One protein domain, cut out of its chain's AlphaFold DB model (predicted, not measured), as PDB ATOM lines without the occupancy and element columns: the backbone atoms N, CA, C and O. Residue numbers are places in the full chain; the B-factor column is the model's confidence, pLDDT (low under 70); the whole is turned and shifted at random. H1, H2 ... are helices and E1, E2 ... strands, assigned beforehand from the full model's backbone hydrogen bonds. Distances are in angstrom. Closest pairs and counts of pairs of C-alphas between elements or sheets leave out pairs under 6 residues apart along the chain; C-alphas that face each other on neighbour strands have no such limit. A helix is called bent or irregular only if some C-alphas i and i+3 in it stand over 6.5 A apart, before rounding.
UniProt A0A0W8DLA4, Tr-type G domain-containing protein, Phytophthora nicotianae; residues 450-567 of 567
ATOM      1  N   LEU A 450      11.338  -3.535 -35.359       95.94
ATOM      2  CA  LEU A 450      11.664  -2.281 -34.684       95.94
ATOM      3  C   LEU A 450      10.592  -2.013 -33.620       95.94
ATOM      4  O   LEU A 450       9.431  -1.773 -33.949       95.94
ATOM      5  N   ILE A 451      10.973  -2.071 -32.343       96.81
ATOM      6  CA  ILE A 451      10.046  -1.997 -31.205       96.81
ATOM      7  C   ILE A 451      10.228  -0.658 -30.497       96.81
ATOM      8  O   ILE A 451      11.349  -0.252 -30.194       96.81
ATOM      9  N   SER A 452       9.133   0.045 -30.224       97.00
ATOM     10  CA  SER A 452       9.184   1.298 -29.486       97.00
ATOM     11  C   SER A 452       9.536   1.053 -28.019       97.00
ATOM     12  O   SER A 452       8.865   0.306 -27.310       97.00
ATOM     13  N   SER A 453      10.567   1.744 -27.548       95.06
ATOM     14  CA  SER A 453      11.022   1.749 -26.153       95.06
ATOM     15  C   SER A 453      10.329   2.807 -25.290       95.06
ATOM     16  O   SER A 453      10.567   2.875 -24.086       95.06
ATOM     17  N   SER A 454       9.499   3.663 -25.889       92.56
ATOM     18  CA  SER A 454       8.809   4.751 -25.197       92.56
ATOM     19  C   SER A 454       7.428   5.014 -25.787       92.56
ATOM     20  O   SER A 454       7.144   4.677 -26.938       92.56
ATOM     21  N   GLY A 455       6.562   5.634 -24.987       94.25
ATOM     22  CA  GLY A 455       5.304   6.196 -25.469       94.25
ATOM     23  C   GLY A 455       5.408   7.681 -25.785       94.25
ATOM     24  O   GLY A 455       6.235   8.388 -25.208       94.25
ATOM     25  N   GLY A 456       4.568   8.145 -26.705       93.56
ATOM     26  CA  GLY A 456       4.523   9.536 -27.147       93.56
ATOM     27  C   GLY A 456       4.172   9.664 -28.626       93.56
ATOM     28  O   GLY A 456       3.691   8.720 -29.247       93.56
ATOM     29  N   VAL A 457       4.420  10.846 -29.183       95.06
ATOM     30  CA  VAL A 457       4.155  11.149 -30.593       95.06
ATOM     31  C   VAL A 457       5.428  10.957 -31.413       95.06
ATOM     32  O   VAL A 457       6.495  11.447 -31.034       95.06
ATOM     33  N   CYS A 458       5.324  10.255 -32.540       94.19
ATOM     34  CA  CYS A 458       6.428  10.061 -33.473       94.19
ATOM     35  C   CYS A 458       6.913  11.396 -34.047       94.19
ATOM     36  O   CYS A 458       6.120  12.185 -34.568       94.19
ATOM     37  N   THR A 459       8.224  11.639 -34.015       93.19
ATOM     38  CA  THR A 459       8.822  12.856 -34.586       93.19
ATOM     39  C   THR A 459       9.512  12.548 -35.913       93.19
ATOM     40  O   THR A 459      10.137  11.500 -36.074       93.19
ATOM     41  N   ALA A 460       9.469  13.485 -36.867       91.62
ATOM     42  CA  ALA A 460      10.192  13.325 -38.134       91.62
ATOM     43  C   ALA A 460      11.709  13.172 -37.922       91.62
ATOM     44  O   ALA A 460      12.363  12.405 -38.620       91.62
ATOM     45  N   TYR A 461      12.260  13.853 -36.912       90.19
ATOM     46  CA  TYR A 461      13.672  13.751 -36.540       90.19
ATOM     47  C   TYR A 461      14.062  12.338 -36.090       90.19
ATOM     48  O   TYR A 461      15.090  11.816 -36.527       90.19
ATOM     49  N   ALA A 462      13.253  11.715 -35.229       91.38
ATOM     50  CA  ALA A 462      13.515  10.363 -34.764       91.38
ATOM     51  C   ALA A 462      13.389   9.360 -35.913       91.38
ATOM     52  O   ALA A 462      14.324   8.592 -36.130       91.38
ATOM     53  N   LEU A 463      12.292   9.412 -36.676       92.12
ATOM     54  CA  LEU A 463      12.045   8.482 -37.780       92.12
ATOM     55  C   LEU A 463      13.149   8.540 -38.842       92.12
ATOM     56  O   LEU A 463      13.671   7.494 -39.210       92.12
ATOM     57  N   ASN A 464      13.618   9.736 -39.217       91.12
ATOM     58  CA  ASN A 464      14.719   9.894 -40.174       91.12
ATOM     59  C   ASN A 464      16.005   9.188 -39.724       91.12
ATOM     60  O   ASN A 464      16.709   8.592 -40.524       91.12
ATOM     61  N   SER A 465      16.315   9.230 -38.424       89.19
ATOM     62  CA  SER A 465      17.494   8.542 -37.873       89.19
ATOM     63  C   SER A 465      17.332   7.023 -37.750       89.19
ATOM     64  O   SER A 465      18.293   6.315 -37.439       89.19
ATOM     65  N   LEU A 466      16.107   6.528 -37.915       91.69
ATOM     66  CA  LEU A 466      15.750   5.126 -37.764       91.69
ATOM     67  C   LEU A 466      15.551   4.431 -39.115       91.69
ATOM     68  O   LEU A 466      15.653   3.207 -39.133       91.69
ATOM     69  N   GLU A 467      15.325   5.161 -40.217       88.31
ATOM     70  CA  GLU A 467      15.170   4.586 -41.569       88.31
ATOM     71  C   GLU A 467      16.373   3.725 -41.981       88.31
ATOM     72  O   GLU A 467      16.197   2.647 -42.539       88.31
ATOM     73  N   ASP A 468      17.594   4.104 -41.586       88.31
ATOM     74  CA  ASP A 468      18.802   3.298 -41.834       88.31
ATOM     75  C   ASP A 468      18.746   1.899 -41.189       88.31
ATOM     76  O   ASP A 468      19.517   1.002 -41.538       88.31
ATOM     77  N   ARG A 469      17.868   1.700 -40.196       90.62
ATOM     78  CA  ARG A 469      17.692   0.414 -39.509       90.62
ATOM     79  C   ARG A 469      16.667  -0.464 -40.213       90.62
ATOM     80  O   ARG A 469      16.750  -1.685 -40.065       90.62
ATOM     81  N   GLY A 470      15.743   0.106 -40.978       91.44
ATOM     82  CA  GLY A 470      14.741  -0.650 -41.714       91.44
ATOM     83  C   GLY A 470      13.507   0.163 -42.093       91.44
ATOM     84  O   GLY A 470      13.490   1.389 -42.013       91.44
ATOM     85  N   GLU A 471      12.470  -0.541 -42.523       92.69
ATOM     86  CA  GLU A 471      11.261   0.044 -43.100       92.69
ATOM     87  C   GLU A 471      10.253   0.421 -42.005       92.69
ATOM     88  O   GLU A 471       9.981  -0.370 -41.102       92.69
ATOM     89  N   MET A 472       9.690   1.630 -42.063       94.38
ATOM     90  CA  MET A 472       8.776   2.140 -41.033       94.38
ATOM     91  C   MET A 472       7.311   1.824 -41.342       94.38
ATOM     92  O   MET A 472       6.873   1.886 -42.491       94.38
ATOM     93  N   PHE A 473       6.535   1.586 -40.284       94.88
ATOM     94  CA  PHE A 473       5.075   1.423 -40.328       94.88
ATOM     95  C   PHE A 473       4.317   2.640 -39.781       94.88
ATOM     96  O   PHE A 473       3.105   2.737 -39.942       94.88
ATOM     97  N   VAL A 474       5.020   3.566 -39.124       94.31
ATOM     98  CA  VAL A 474       4.445   4.767 -38.499       94.31
ATOM     99  C   VAL A 474       4.985   6.031 -39.151       94.31
ATOM    100  O   VAL A 474       6.140   6.083 -39.577       94.31
ATOM    101  N   LYS A 475       4.161   7.075 -39.196       94.00
ATOM    102  CA  LYS A 475       4.523   8.396 -39.729       94.00
ATOM    103  C   LYS A 475       4.696   9.426 -38.602       94.00
ATOM    104  O   LYS A 475       4.249   9.203 -37.472       94.00
ATOM    105  N   PRO A 476       5.325  10.585 -38.877       93.56
ATOM    106  CA  PRO A 476       5.352  11.684 -37.919       93.56
ATOM    107  C   PRO A 476       3.935  12.078 -37.485       93.56
ATOM    108  O   PRO A 476       3.044  12.207 -38.323       93.56
ATOM    109  N   GLY A 477       3.740  12.290 -36.184       92.56
ATOM    110  CA  GLY A 477       2.434  12.604 -35.600       92.56
ATOM    111  C   GLY A 477       1.648  11.394 -35.089       92.56
ATOM    112  O   GLY A 477       0.693  11.587 -34.337       92.56
ATOM    113  N   ASP A 478       2.041  10.164 -35.429       93.25
ATOM    114  CA  ASP A 478       1.380   8.973 -34.891       93.25
ATOM    115  C   ASP A 478       1.686   8.790 -33.395       93.25
ATOM    116  O   ASP A 478       2.822   8.958 -32.950       93.25
ATOM    117  N   GLU A 479       0.669   8.425 -32.611       93.69
ATOM    118  CA  GLU A 479       0.837   8.037 -31.206       93.69
ATOM    119  C   GLU A 479       1.334   6.593 -31.096       93.69
ATOM    120  O   GLU A 479       0.695   5.668 -31.611       93.69
ATOM    121  N   VAL A 480       2.415   6.402 -30.343       95.56
ATOM    122  CA  VAL A 480       3.008   5.097 -30.030       95.56
ATOM    123  C   VAL A 480       3.135   4.888 -28.522       95.56
ATOM    124  O   VAL A 480       3.064   5.831 -27.731       95.56
ATOM    125  N   TYR A 481       3.335   3.638 -28.113       95.50
ATOM    126  CA  TYR A 481       3.574   3.226 -26.727       95.50
ATOM    127  C   TYR A 481       4.711   2.203 -26.649       95.50
ATOM    128  O   TYR A 481       5.121   1.634 -27.659       95.50
ATOM    129  N   GLU A 482       5.237   1.986 -25.443       96.12
ATOM    130  CA  GLU A 482       6.274   0.978 -25.204       96.12
ATOM    131  C   GLU A 482       5.792  -0.412 -25.645       96.12
ATOM    132  O   GLU A 482       4.677  -0.818 -25.331       96.12
ATOM    133  N   GLY A 483       6.629  -1.140 -26.384       95.06
ATOM    134  CA  GLY A 483       6.311  -2.470 -26.904       95.06
ATOM    135  C   GLY A 483       5.548  -2.480 -28.229       95.06
ATOM    136  O   GLY A 483       5.390  -3.557 -28.808       95.06
ATOM    137  N   MET A 484       5.115  -1.321 -28.740       96.88
ATOM    138  CA  MET A 484       4.513  -1.200 -30.072       96.88
ATOM    139  C   MET A 484       5.564  -1.451 -31.160       96.88
ATOM    140  O   MET A 484       6.666  -0.904 -31.102       96.88
ATOM    141  N   ILE A 485       5.228  -2.258 -32.162       96.50
ATOM    142  CA  ILE A 485       6.060  -2.478 -33.347       96.50
ATOM    143  C   ILE A 485       5.815  -1.320 -34.310       96.50
ATOM    144  O   ILE A 485       4.684  -1.052 -34.708       96.50
ATOM    145  N   VAL A 486       6.890  -0.629 -34.671       95.88
ATOM    146  CA  VAL A 486       6.845   0.611 -35.460       95.88
ATOM    147  C   VAL A 486       7.551   0.483 -36.813       95.88
ATOM    148  O   VAL A 486       7.523   1.423 -37.604       95.88
ATOM    149  N   GLY A 487       8.158  -0.672 -37.097       94.50
ATOM    150  CA  GLY A 487       8.800  -0.974 -38.376       94.50
ATOM    151  C   GLY A 487       9.394  -2.385 -38.453       94.50
ATOM    152  O   GLY A 487       9.452  -3.108 -37.453       94.50
ATOM    153  N   GLU A 488       9.863  -2.753 -39.641       94.00
ATOM    154  CA  GLU A 488      10.604  -3.982 -39.942       94.00
ATOM    155  C   GLU A 488      12.105  -3.691 -39.898       94.00
ATOM    156  O   GLU A 488      12.594  -2.770 -40.548       94.00
ATOM    157  N   HIS A 489      12.862  -4.463 -39.125       94.62
ATOM    158  CA  HIS A 489      14.311  -4.326 -39.058       94.62
ATOM    159  C   HIS A 489      14.959  -5.001 -40.270       94.62
ATOM    160  O   HIS A 489      14.604  -6.115 -40.646       94.62
ATOM    161  N   SER A 490      15.996  -4.373 -40.824       90.19
ATOM    162  CA  SER A 490      16.802  -4.911 -41.934       90.19
ATOM    163  C   SER A 490      17.525  -6.232 -41.623       90.19
ATOM    164  O   SER A 490      18.103  -6.855 -42.512       90.19
ATOM    165  N   ARG A 491      17.532  -6.665 -40.356       89.56
ATOM    166  CA  ARG A 491      18.156  -7.906 -39.879       89.56
ATOM    167  C   ARG A 491      17.140  -8.742 -39.098       89.56
ATOM    168  O   ARG A 491      16.248  -8.170 -38.480       89.56
ATOM    169  N   PRO A 492      17.323 -10.071 -39.000       86.00
ATOM    170  CA  PRO A 492      16.367 -10.984 -38.354       86.00
ATOM    171  C   PRO A 492      16.270 -10.864 -36.819       86.00
ATOM    172  O   PRO A 492      15.660 -11.706 -36.169       86.00
ATOM    173  N   THR A 493      16.893  -9.859 -36.200       90.62
ATOM    174  CA  THR A 493      16.872  -9.665 -34.743       90.62
ATOM    175  C   THR A 493      16.035  -8.460 -34.364       90.62
ATOM    176  O   THR A 493      16.216  -7.399 -34.955       90.62
ATOM    177  N   ASP A 494      15.228  -8.576 -33.320       92.38
ATOM    178  CA  ASP A 494      14.469  -7.444 -32.790       92.38
ATOM    179  C   ASP A 494      15.378  -6.378 -32.171       92.38
ATOM    180  O   ASP A 494      16.410  -6.686 -31.563       92.38
ATOM    181  N   ILE A 495      14.980  -5.112 -32.299       94.31
ATOM    182  CA  ILE A 495      15.705  -3.985 -31.714       94.31
ATOM    183  C   ILE A 495      14.754  -2.944 -31.126       94.31
ATOM    184  O   ILE A 495      13.785  -2.515 -31.749       94.31
ATOM    185  N   GLU A 496      15.079  -2.509 -29.911       95.12
ATOM    186  CA  GLU A 496      14.407  -1.398 -29.244       95.12
ATOM    187  C   GLU A 496      14.882  -0.067 -29.832       95.12
ATOM    188  O   GLU A 496      16.085   0.205 -29.915       95.12
ATOM    189  N   ILE A 497      13.938   0.789 -30.198       95.19
ATOM    190  CA  ILE A 497      14.183   2.115 -30.756       95.19
ATOM    191  C   ILE A 497      13.310   3.159 -30.064       95.19
ATOM    192  O   ILE A 497      12.326   2.837 -29.406       95.19
ATOM    193  N   ASN A 498      13.675   4.433 -30.167       95.44
ATOM    194  CA  ASN A 498      12.881   5.529 -29.615       95.44
ATOM    195  C   ASN A 498      12.397   6.435 -30.762       95.44
ATOM    196  O   ASN A 498      13.161   7.302 -31.198       95.44
ATOM    197  N   PRO A 499      11.161   6.239 -31.254       94.19
ATOM    198  CA  PRO A 499      10.588   7.040 -32.338       94.19
ATOM    199  C   PRO A 499      10.029   8.396 -31.863       94.19
ATOM    200  O   PRO A 499       9.599   9.206 -32.681       94.19
ATOM    201  N   THR A 500      10.044   8.679 -30.557       94.06
ATOM    202  CA  THR A 500       9.475   9.902 -29.959       94.06
ATOM    203  C   THR A 500      10.547  10.933 -29.601       94.06
ATOM    204  O   THR A 500      10.282  11.909 -28.903       94.06
ATOM    205  N   LYS A 501      11.795  10.709 -30.022       91.81
ATOM    206  CA  LYS A 501      12.930  11.560 -29.662       91.81
ATOM    207  C   LYS A 501      12.825  12.926 -30.335       91.81
ATOM    208  O   LYS A 501      12.803  13.035 -31.558       91.81
ATOM    209  N   GLU A 502      12.844  13.984 -29.537       85.25
ATOM    210  CA  GLU A 502      12.876  15.351 -30.051       85.25
ATOM    211  C   GLU A 502      14.298  15.786 -30.442       85.25
ATOM    212  O   GLU A 502      15.305  15.334 -29.878       85.25
ATOM    213  N   LYS A 503      14.386  16.704 -31.412       81.00
ATOM    214  CA  LYS A 503      15.644  17.352 -31.797       81.00
ATOM    215  C   LYS A 503      16.082  18.263 -30.648       81.00
ATOM    216  O   LYS A 503      15.401  19.233 -30.329       81.00
ATOM    217  N   LYS A 504      17.229  17.979 -30.024       72.88
ATOM    218  CA  LYS A 504      17.792  18.875 -29.002       72.88
ATOM    219  C   LYS A 504      18.218  20.184 -29.666       72.88
ATOM    220  O   LYS A 504      19.164  20.196 -30.450       72.88
ATOM    221  N   LEU A 505      17.536  21.278 -29.335       62.19
ATOM    222  CA  LEU A 505      17.929  22.621 -29.746       62.19
ATOM    223  C   LEU A 505      19.176  23.032 -28.951       62.19
ATOM    224  O   LEU A 505      19.093  23.396 -27.781       62.19
ATOM    225  N   THR A 506      20.356  22.957 -29.563       55.81
ATOM    226  CA  THR A 506      21.528  23.659 -29.030       55.81
ATOM    227  C   THR A 506      21.351  25.146 -29.308       55.81
ATOM    228  O   THR A 506      21.227  25.543 -30.466       55.81
ATOM    229  N   ASN A 507      21.318  25.964 -28.251       51.16
ATOM    230  CA  ASN A 507      21.268  27.425 -28.328       51.16
ATOM    231  C   ASN A 507      22.497  27.979 -29.072       51.16
ATOM    232  O   ASN A 507      23.460  28.393 -28.440       51.16
ATOM    233  N   MET A 508      22.473  27.975 -30.405       45.00
ATOM    234  CA  MET A 508      23.146  28.933 -31.284       45.00
ATOM    235  C   MET A 508      22.884  28.584 -32.755       45.00
ATOM    236  O   MET A 508      23.349  27.570 -33.257       45.00
ATOM    237  N   ARG A 509      22.210  29.518 -33.437       46.91
ATOM    238  CA  ARG A 509      22.368  29.869 -34.860       46.91
ATOM    239  C   ARG A 509      22.259  28.738 -35.896       46.91
ATOM    240  O   ARG A 509      23.265  28.229 -36.370       46.91
ATOM    241  N   ALA A 510      21.042  28.549 -36.399       40.69
ATOM    242  CA  ALA A 510      20.797  28.349 -37.831       40.69
ATOM    243  C   ALA A 510      19.364  28.792 -38.173       40.69
ATOM    244  O   ALA A 510      18.501  27.986 -38.501       40.69
ATOM    245  N   ALA A 511      19.095  30.096 -38.070       42.59
ATOM    246  CA  ALA A 511      17.960  30.696 -38.765       42.59
ATOM    247  C   ALA A 511      18.303  30.696 -40.266       42.59
ATOM    248  O   ALA A 511      18.909  31.648 -40.749       42.59
ATOM    249  N   GLY A 512      18.050  29.590 -40.973       45.25
ATOM    250  CA  GLY A 512      18.325  29.528 -42.414       45.25
ATOM    251  C   GLY A 512      18.361  28.153 -43.082       45.25
ATOM    252  O   GLY A 512      18.226  28.099 -44.298       45.25
ATOM    253  N   THR A 513      18.486  27.050 -42.343       45.75
ATOM    254  CA  THR A 513      18.438  25.691 -42.916       45.75
ATOM    255  C   THR A 513      17.748  24.741 -41.947       45.75
ATOM    256  O   THR A 513      18.384  23.900 -41.313       45.75
ATOM    257  N   ASP A 514      16.425  24.862 -41.823       49.94
ATOM    258  CA  ASP A 514      15.647  23.658 -41.543       49.94
ATOM    259  C   ASP A 514      15.760  22.798 -42.803       49.94
ATOM    260  O   ASP A 514      15.103  23.046 -43.813       49.94
ATOM    261  N   GLU A 515      16.697  21.847 -42.790       56.47
ATOM    262  CA  GLU A 515      16.700  20.765 -43.766       56.47
ATOM    263  C   GLU A 515      15.310  20.133 -43.719       56.47
ATOM    264  O   GLU A 515      14.910  19.573 -42.696       56.47
ATOM    265  N   ASN A 516      14.546  20.277 -44.804       69.62
ATOM    266  CA  ASN A 516      13.279  19.579 -44.953       69.62
ATOM    267  C   ASN A 516      13.580  18.082 -44.903       69.62
ATOM    268  O   ASN A 516      14.052  17.511 -45.886       69.62
ATOM    269  N   ILE A 517      13.335  17.472 -43.743       76.69
ATOM    270  CA  ILE A 517      13.479  16.035 -43.530       76.69
ATOM    271  C   ILE A 517      12.518  15.346 -44.500       76.69
ATOM    272  O   ILE A 517      11.299  15.447 -44.355       76.69
ATOM    273  N   LYS A 518      13.072  14.684 -45.516       82.75
ATOM    274  CA  LYS A 518      12.314  13.860 -46.456       82.75
ATOM    275  C   LYS A 518      12.376  12.423 -45.969       82.75
ATOM    276  O   LYS A 518      13.433  11.812 -46.047       82.75
ATOM    277  N   LEU A 519      11.249  11.933 -45.473       86.44
ATOM    278  CA  LEU A 519      11.091  10.540 -45.074       86.44
ATOM    279  C   LEU A 519      10.657   9.697 -46.268       86.44
ATOM    280  O   LEU A 519       9.913  10.168 -47.139       86.44
ATOM    281  N   SER A 520      11.097   8.450 -46.270       88.94
ATOM    282  CA  SER A 520      10.595   7.426 -47.172       88.94
ATOM    283  C   SER A 520       9.109   7.159 -46.873       88.94
ATOM    284  O   SER A 520       8.682   7.255 -45.717       88.94
ATOM    285  N   PRO A 521       8.276   6.849 -47.885       89.50
ATOM    286  CA  PRO A 521       6.902   6.425 -47.640       89.50
ATOM    287  C   PRO A 521       6.869   5.221 -46.695       89.50
ATOM    288  O   PRO A 521       7.651   4.286 -46.854       89.50
ATOM    289  N   ILE A 522       5.961   5.243 -45.720       91.25
ATOM    290  CA  ILE A 522       5.767   4.101 -44.824       91.25
ATOM    291  C   ILE A 522       5.187   2.921 -45.595       91.25
ATOM    292  O   ILE A 522       4.382   3.101 -46.517       91.25
ATOM    293  N   ARG A 523       5.503   1.711 -45.144       89.06
ATOM    294  CA  ARG A 523       4.787   0.525 -45.596       89.06
ATOM    295  C   ARG A 523       3.449   0.453 -44.883       89.06
ATOM    296  O   ARG A 523       3.373   0.106 -43.706       89.06
ATOM    297  N   GLN A 524       2.389   0.814 -45.598       85.69
ATOM    298  CA  GLN A 524       1.031   0.621 -45.109       85.69
ATOM    299  C   GLN A 524       0.701  -0.867 -45.145       85.69
ATOM    300  O   GLN A 524       0.777  -1.494 -46.197       85.69
ATOM    301  N   MET A 525       0.356  -1.417 -43.986       86.94
ATOM    302  CA  MET A 525      -0.057  -2.808 -43.855       86.94
ATOM    303  C   MET A 525      -1.568  -2.862 -43.674       86.94
ATOM    304  O   MET A 525      -2.115  -2.202 -42.787       86.94
ATOM    305  N   SER A 526      -2.235  -3.645 -44.515       87.50
ATOM    306  CA  SER A 526      -3.626  -4.019 -44.286       87.50
ATOM    307  C   SER A 526      -3.730  -4.964 -43.084       87.50
ATOM    308  O   SER A 526      -2.733  -5.516 -42.617       87.50
ATOM    309  N   LEU A 527      -4.941  -5.191 -42.576       88.00
ATOM    310  CA  LEU A 527      -5.146  -6.158 -41.497       88.00
ATOM    311  C   LEU A 527      -4.685  -7.573 -41.879       88.00
ATOM    312  O   LEU A 527      -4.143  -8.283 -41.041       88.00
ATOM    313  N   GLU A 528      -4.870  -7.964 -43.139       83.88
ATOM    314  CA  GLU A 528      -4.413  -9.251 -43.677       83.88
ATOM    315  C   GLU A 528      -2.890  -9.347 -43.662       83.88
ATOM    316  O   GLU A 528      -2.327 -10.331 -43.181       83.88
ATOM    317  N   ASP A 529      -2.217  -8.286 -44.121       84.81
ATOM    318  CA  ASP A 529      -0.759  -8.209 -44.062       84.81
ATOM    319  C   ASP A 529      -0.284  -8.327 -42.616       84.81
ATOM    320  O   ASP A 529       0.706  -8.995 -42.346       84.81
ATOM    321  N   VAL A 530      -0.992  -7.709 -41.668       89.81
ATOM    322  CA  VAL A 530      -0.646  -7.795 -40.246       89.81
ATOM    323  C   VAL A 530      -0.853  -9.213 -39.706       89.81
ATOM    324  O   VAL A 530       0.064  -9.741 -39.082       89.81
ATOM    325  N   VAL A 531      -2.003  -9.848 -39.961       88.81
ATOM    326  CA  VAL A 531      -2.304 -11.225 -39.508       88.81
ATOM    327  C   VAL A 531      -1.258 -12.214 -40.019       88.81
ATOM    328  O   VAL A 531      -0.808 -13.068 -39.260       88.81
ATOM    329  N   THR A 532      -0.831 -12.058 -41.272       82.50
ATOM    330  CA  THR A 532       0.185 -12.916 -41.903       82.50
ATOM    331  C   THR A 532       1.624 -12.594 -41.469       82.50
ATOM    332  O   THR A 532       2.528 -13.406 -41.663       82.50
ATOM    333  N   TYR A 533       1.862 -11.415 -40.881       85.19
ATOM    334  CA  TYR A 533       3.200 -10.919 -40.534       85.19
ATOM    335  C   TYR A 533       3.604 -11.106 -39.067       85.19
ATOM    336  O   TYR A 533       4.806 -11.163 -38.763       85.19
ATOM    337  N   ILE A 534       2.640 -11.114 -38.143       88.00
ATOM    338  CA  ILE A 534       2.945 -11.135 -36.709       88.00
ATOM    339  C   ILE A 534       3.405 -12.515 -36.222       88.00
ATOM    340  O   ILE A 534       2.917 -13.554 -36.657       88.00
ATOM    341  N   GLY A 535       4.364 -12.519 -35.298       86.88
ATOM    342  CA  GLY A 535       4.918 -13.726 -34.681       86.88
ATOM    343  C   GLY A 535       4.181 -14.185 -33.417       86.88
ATOM    344  O   GLY A 535       3.353 -13.479 -32.850       86.88
ATOM    345  N   GLU A 536       4.524 -15.371 -32.907       84.81
ATOM    346  CA  GLU A 536       3.871 -15.957 -31.719       84.81
ATOM    347  C   GLU A 536       3.969 -15.095 -30.443       84.81
ATOM    348  O   GLU A 536       3.112 -15.187 -29.560       84.81
ATOM    349  N   ASP A 537       5.024 -14.285 -30.307       89.12
ATOM    350  CA  ASP A 537       5.234 -13.371 -29.179       89.12
ATOM    351  C   ASP A 537       4.640 -11.972 -29.411       89.12
ATOM    352  O   ASP A 537       4.904 -11.047 -28.637       89.12
ATOM    353  N   GLU A 538       3.819 -11.818 -30.448       93.00
ATOM    354  CA  GLU A 538       3.213 -10.566 -30.897       93.00
ATOM    355  C   GLU A 538       1.685 -10.640 -30.854       93.00
ATOM    356  O   GLU A 538       1.087 -11.720 -30.819       93.00
ATOM    357  N   MET A 539       1.059  -9.464 -30.798       94.38
ATOM    358  CA  MET A 539      -0.390  -9.280 -30.833       94.38
ATOM    359  C   MET A 539      -0.753  -8.070 -31.701       94.38
ATOM    360  O   MET A 539       0.052  -7.154 -31.904       94.38
ATOM    361  N   ILE A 540      -1.984  -8.081 -32.197       95.62
ATOM    362  CA  ILE A 540      -2.620  -7.008 -32.952       95.62
ATOM    363  C   ILE A 540      -3.559  -6.271 -32.008       95.62
ATOM    364  O   ILE A 540      -4.454  -6.885 -31.430       95.62
ATOM    365  N   ASP A 541      -3.392  -4.961 -31.891       94.25
ATOM    366  CA  ASP A 541      -4.367  -4.098 -31.232       94.25
ATOM    367  C   ASP A 541      -5.280  -3.495 -32.292       94.25
ATOM    368  O   ASP A 541      -4.852  -2.711 -33.149       94.25
ATOM    369  N   VAL A 542      -6.547  -3.885 -32.231       94.88
ATOM    370  CA  VAL A 542      -7.569  -3.536 -33.210       94.88
ATOM    371  C   VAL A 542      -8.527  -2.541 -32.576       94.88
ATOM    372  O   VAL A 542      -9.118  -2.803 -31.531       94.88
ATOM    373  N   SER A 543      -8.689  -1.392 -33.224       92.31
ATOM    374  CA  SER A 543      -9.633  -0.340 -32.845       92.31
ATOM    375  C   SER A 543     -10.386   0.167 -34.076       92.31
ATOM    376  O   SER A 543      -9.893   0.005 -35.198       92.31
ATOM    377  N   PRO A 544     -11.546   0.829 -33.913       91.94
ATOM    378  CA  PRO A 544     -12.379   1.227 -35.047       91.94
ATOM    379  C   PRO A 544     -11.679   2.119 -36.077       91.94
ATOM    380  O   PRO A 544     -12.078   2.113 -37.239       91.94
ATOM    381  N   SER A 545     -10.628   2.858 -35.698       88.88
ATOM    382  CA  SER A 545      -9.871   3.694 -36.640       88.88
ATOM    383  C   SER A 545      -8.429   3.243 -36.891       88.88
ATOM    384  O   SER A 545      -7.831   3.671 -37.879       88.88
ATOM    385  N   LYS A 546      -7.853   2.384 -36.038       90.44
ATOM    386  CA  LYS A 546      -6.430   2.012 -36.105       90.44
ATOM    387  C   LYS A 546      -6.197   0.526 -35.875       90.44
ATOM    388  O   LYS A 546      -6.812  -0.086 -35.003       90.44
ATOM    389  N   ILE A 547      -5.220  -0.002 -36.601       93.38
ATOM    390  CA  ILE A 547      -4.641  -1.330 -36.405       93.38
ATOM    391  C   ILE A 547      -3.184  -1.110 -36.014       93.38
ATOM    392  O   ILE A 547      -2.467  -0.365 -36.684       93.38
ATOM    393  N   ARG A 548      -2.755  -1.699 -34.900       94.00
ATOM    394  CA  ARG A 548      -1.380  -1.585 -34.406       94.00
ATOM    395  C   ARG A 548      -0.817  -2.966 -34.125       94.00
ATOM    396  O   ARG A 548      -1.536  -3.858 -33.694       94.00
ATOM    397  N   MET A 549       0.481  -3.118 -34.331       95.50
ATOM    398  CA  MET A 549       1.221  -4.318 -33.954       95.50
ATOM    399  C   MET A 549       1.998  -4.045 -32.676       95.50
ATOM    400  O   MET A 549       2.532  -2.950 -32.490       95.50
ATOM    401  N   ARG A 550       2.116  -5.043 -31.807       95.31
ATOM    402  CA  ARG A 550       2.931  -4.946 -30.595       95.31
ATOM    403  C   ARG A 550       3.441  -6.303 -30.146       95.31
ATOM    404  O   ARG A 550       2.937  -7.347 -30.549       95.31
ATOM    405  N   LYS A 551       4.410  -6.286 -29.240       94.88
ATOM    406  CA  LYS A 551       4.795  -7.476 -28.480       94.88
ATOM    407  C   LYS A 551       3.731  -7.807 -27.432       94.88
ATOM    408  O   LYS A 551       3.152  -6.908 -26.828       94.88
ATOM    409  N   ARG A 552       3.512  -9.100 -27.176       92.62
ATOM    410  CA  ARG A 552       2.596  -9.584 -26.129       92.62
ATOM    411  C   ARG A 552       3.008  -9.067 -24.752       92.62
ATOM    412  O   ARG A 552       2.189  -8.544 -24.013       92.62
ATOM    413  N   GLU A 553       4.295  -9.179 -24.437       93.75
ATOM    414  CA  GLU A 553       4.899  -8.528 -23.276       93.75
ATOM    415  C   GLU A 553       5.496  -7.194 -23.726       93.75
ATOM    416  O   GLU A 553       6.440  -7.185 -24.518       93.75
ATOM    417  N   LEU A 554       4.943  -6.080 -23.239       93.75
ATOM    418  CA  LEU A 554       5.276  -4.730 -23.702       93.75
ATOM    419  C   LEU A 554       6.661  -4.264 -23.253       93.75
ATOM    420  O   LEU A 554       7.335  -3.545 -23.993       93.75
ATOM    421  N   THR A 555       7.125  -4.704 -22.083       93.50
ATOM    422  CA  THR A 555       8.385  -4.210 -21.523       93.50
ATOM    423  C   THR A 555       9.583  -5.020 -22.009       93.50
ATOM    424  O   THR A 555       9.583  -6.256 -22.000       93.50
ATOM    425  N   ALA A 556      10.678  -4.342 -22.365       90.25
ATOM    426  CA  ALA A 556      11.902  -5.021 -22.807       90.25
ATOM    427  C   ALA A 556      12.472  -5.964 -21.727       90.25
ATOM    428  O   ALA A 556      12.983  -7.050 -22.016       90.25
ATOM    429  N   ASN A 557      12.350  -5.572 -20.454       90.06
ATOM    430  CA  ASN A 557      12.774  -6.392 -19.319       90.06
ATOM    431  C   ASN A 557      11.862  -7.609 -19.105       90.06
ATOM    432  O   ASN A 557      12.367  -8.691 -18.796       90.06
ATOM    433  N   GLY A 558      10.547  -7.456 -19.287       88.56
ATOM    434  CA  GLY A 558       9.594  -8.562 -19.244       88.56
ATOM    435  C   GLY A 558       9.894  -9.601 -20.323       88.56
ATOM    436  O   GLY A 558      10.030 -10.787 -20.011       88.56
ATOM    437  N   ARG A 559      10.132  -9.160 -21.567       90.12
ATOM    438  CA  ARG A 559      10.496 -10.043 -22.692       90.12
ATOM    439  C   ARG A 559      11.743 -10.875 -22.395       90.12
ATOM    440  O   ARG A 559      11.727 -12.096 -22.552       90.12
ATOM    441  N   LYS A 560      12.806 -10.243 -21.881       87.25
ATOM    442  CA  LYS A 560      14.045 -10.942 -21.485       87.25
ATOM    443  C   LYS A 560      13.805 -11.986 -20.390       87.25
ATOM    444  O   LYS A 560      14.368 -13.077 -20.455       87.25
ATOM    445  N   ARG A 561      12.952 -11.685 -19.402       86.94
ATOM    446  CA  ARG A 561      12.578 -12.642 -18.342       86.94
ATOM    447  C   ARG A 561      11.812 -13.844 -18.898       86.94
ATOM    448  O   ARG A 561      12.071 -14.964 -18.469       86.94
ATOM    449  N   MET A 562      10.906 -13.627 -19.850       82.88
ATOM    450  CA  MET A 562      10.135 -14.697 -20.494       82.88
ATOM    451  C   MET A 562      11.014 -15.601 -21.366       82.88
ATOM    452  O   MET A 562      10.892 -16.822 -21.294       82.88
ATOM    453  N   GLN A 563      11.957 -15.029 -22.122       77.19
ATOM    454  CA  GLN A 563      12.937 -15.809 -22.891       77.19
ATOM    455  C   GLN A 563      13.826 -16.676 -21.989       77.19
ATOM    456  O   GLN A 563      14.113 -17.820 -22.330       77.19
ATOM    457  N   GLY A 564      14.216 -16.166 -20.816       65.75
ATOM    458  CA  GLY A 564      14.998 -16.922 -19.835       65.75
ATOM    459  C   GLY A 564      14.260 -18.101 -19.187       65.75
ATOM    460  O   GLY A 564      14.925 -18.977 -18.656       65.75
ATOM    461  N   LYS A 565      12.918 -18.133 -19.232       62.62
ATOM    462  CA  LYS A 565      12.085 -19.241 -18.720       62.62
ATOM    463  C   LYS A 565      11.767 -20.321 -19.763       62.62
ATOM    464  O   LYS A 565      11.315 -21.393 -19.380       62.62
ATOM    465  N   LYS A 566      11.910 -20.015 -21.061       52.78
ATOM    466  CA  LYS A 566      11.677 -20.961 -22.173       52.78
ATOM    467  C   LYS A 566      12.913 -21.814 -22.507       52.78
ATOM    468  O   LYS A 566      12.765 -22.800 -23.222       52.78
ATOM    469  N   LYS A 567      14.100 -21.412 -22.042       40.88
ATOM    470  CA  LYS A 567      15.319 -22.240 -22.027       40.88
ATOM    471  C   LYS A 567      15.326 -23.112 -20.785       40.88
ATOM    472  O   LYS A 567      15.841 -24.242 -20.900       40.88
TER     473      LYS A 567
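Overview. This is residues 450 to 567 of the 567 residues of the protein "Tr-type G domain-containing protein" of Phytophthora nicotianae (UniProt A0A0W8DLA4). What shape do these atoms make? A small four-stranded sheet with H1 over one face meets, at one point, the hairpin of E5 and E6, on which H2 packs; residues 504 to 515 stick out at one end of the long axis, with H3 at the other. What is it built of? The printed part has 118 residues, mixed helices and strands, under half in named elements: E1 H1 E2 E3 E4 H2 E5 E6 H3. The sheet runs E2 E3 E1 E4, mixed; the whole is only just compact, close to loose, radius of gyration of the C-alphas 15.9 A, spanning 54 by 31 by 27 A.

Along the chain. What comes first? E1, residues 450 to 452, begins at C-alpha 450 (11.664, -2.281, -34.684). H1, residues 460 to 469, spans 15.0 A and is only just irregular: C-alphas 465 and 468 are 6.7 A apart. What follows? E2 is residues 470 to 472, E3 484 to 489, E4 495 to 497, H2 527 to 533, E5 538 to 542 and E6 547 to 551. H3, residues 556 to 566, spans 16.0 A to C-alpha 566 (11.677, -20.961, -22.173).

Arrangement. How do the strands pair? E3 is antiparallel to E2, its hairpin partner (N 471 to O 488, 3.0 A), and to E1 (N 450 to O 487, 2.9 A); E1 and E4 are parallel (N 451 to O 495, 2.9 A). E5 and E6 are antiparallel (N 539 to O 550, 2.8 A); E6 and E3 meet only at a point, where C-alphas 550 and 484 face each other at 4.1 A. Where are the helices? H1 is on the sheet, over E3, height 9.0 A, along the strands at 18 degrees on the local plane; the closest C-alphas of H2 and E6 are Leu 527 and Ile 547, 7.0 A, and of H3 and E4 Ala 556 and Glu 496, 7.8 A. Every O i to N i+4 pair is within hydrogen-bond range in H2 and H3, 4 of 6 in H1.

Size, cuts and confidence. How large is it? The two C-alphas farthest apart, Gly 512 and Lys 567, are 55.7 A apart. Are there cuts or long links? The printed part has no cut; the links E2 to E3 and E4 to H2 are long. Where is confidence low? Residues 505 to 516 and 564 to 567 have pLDDT under 70.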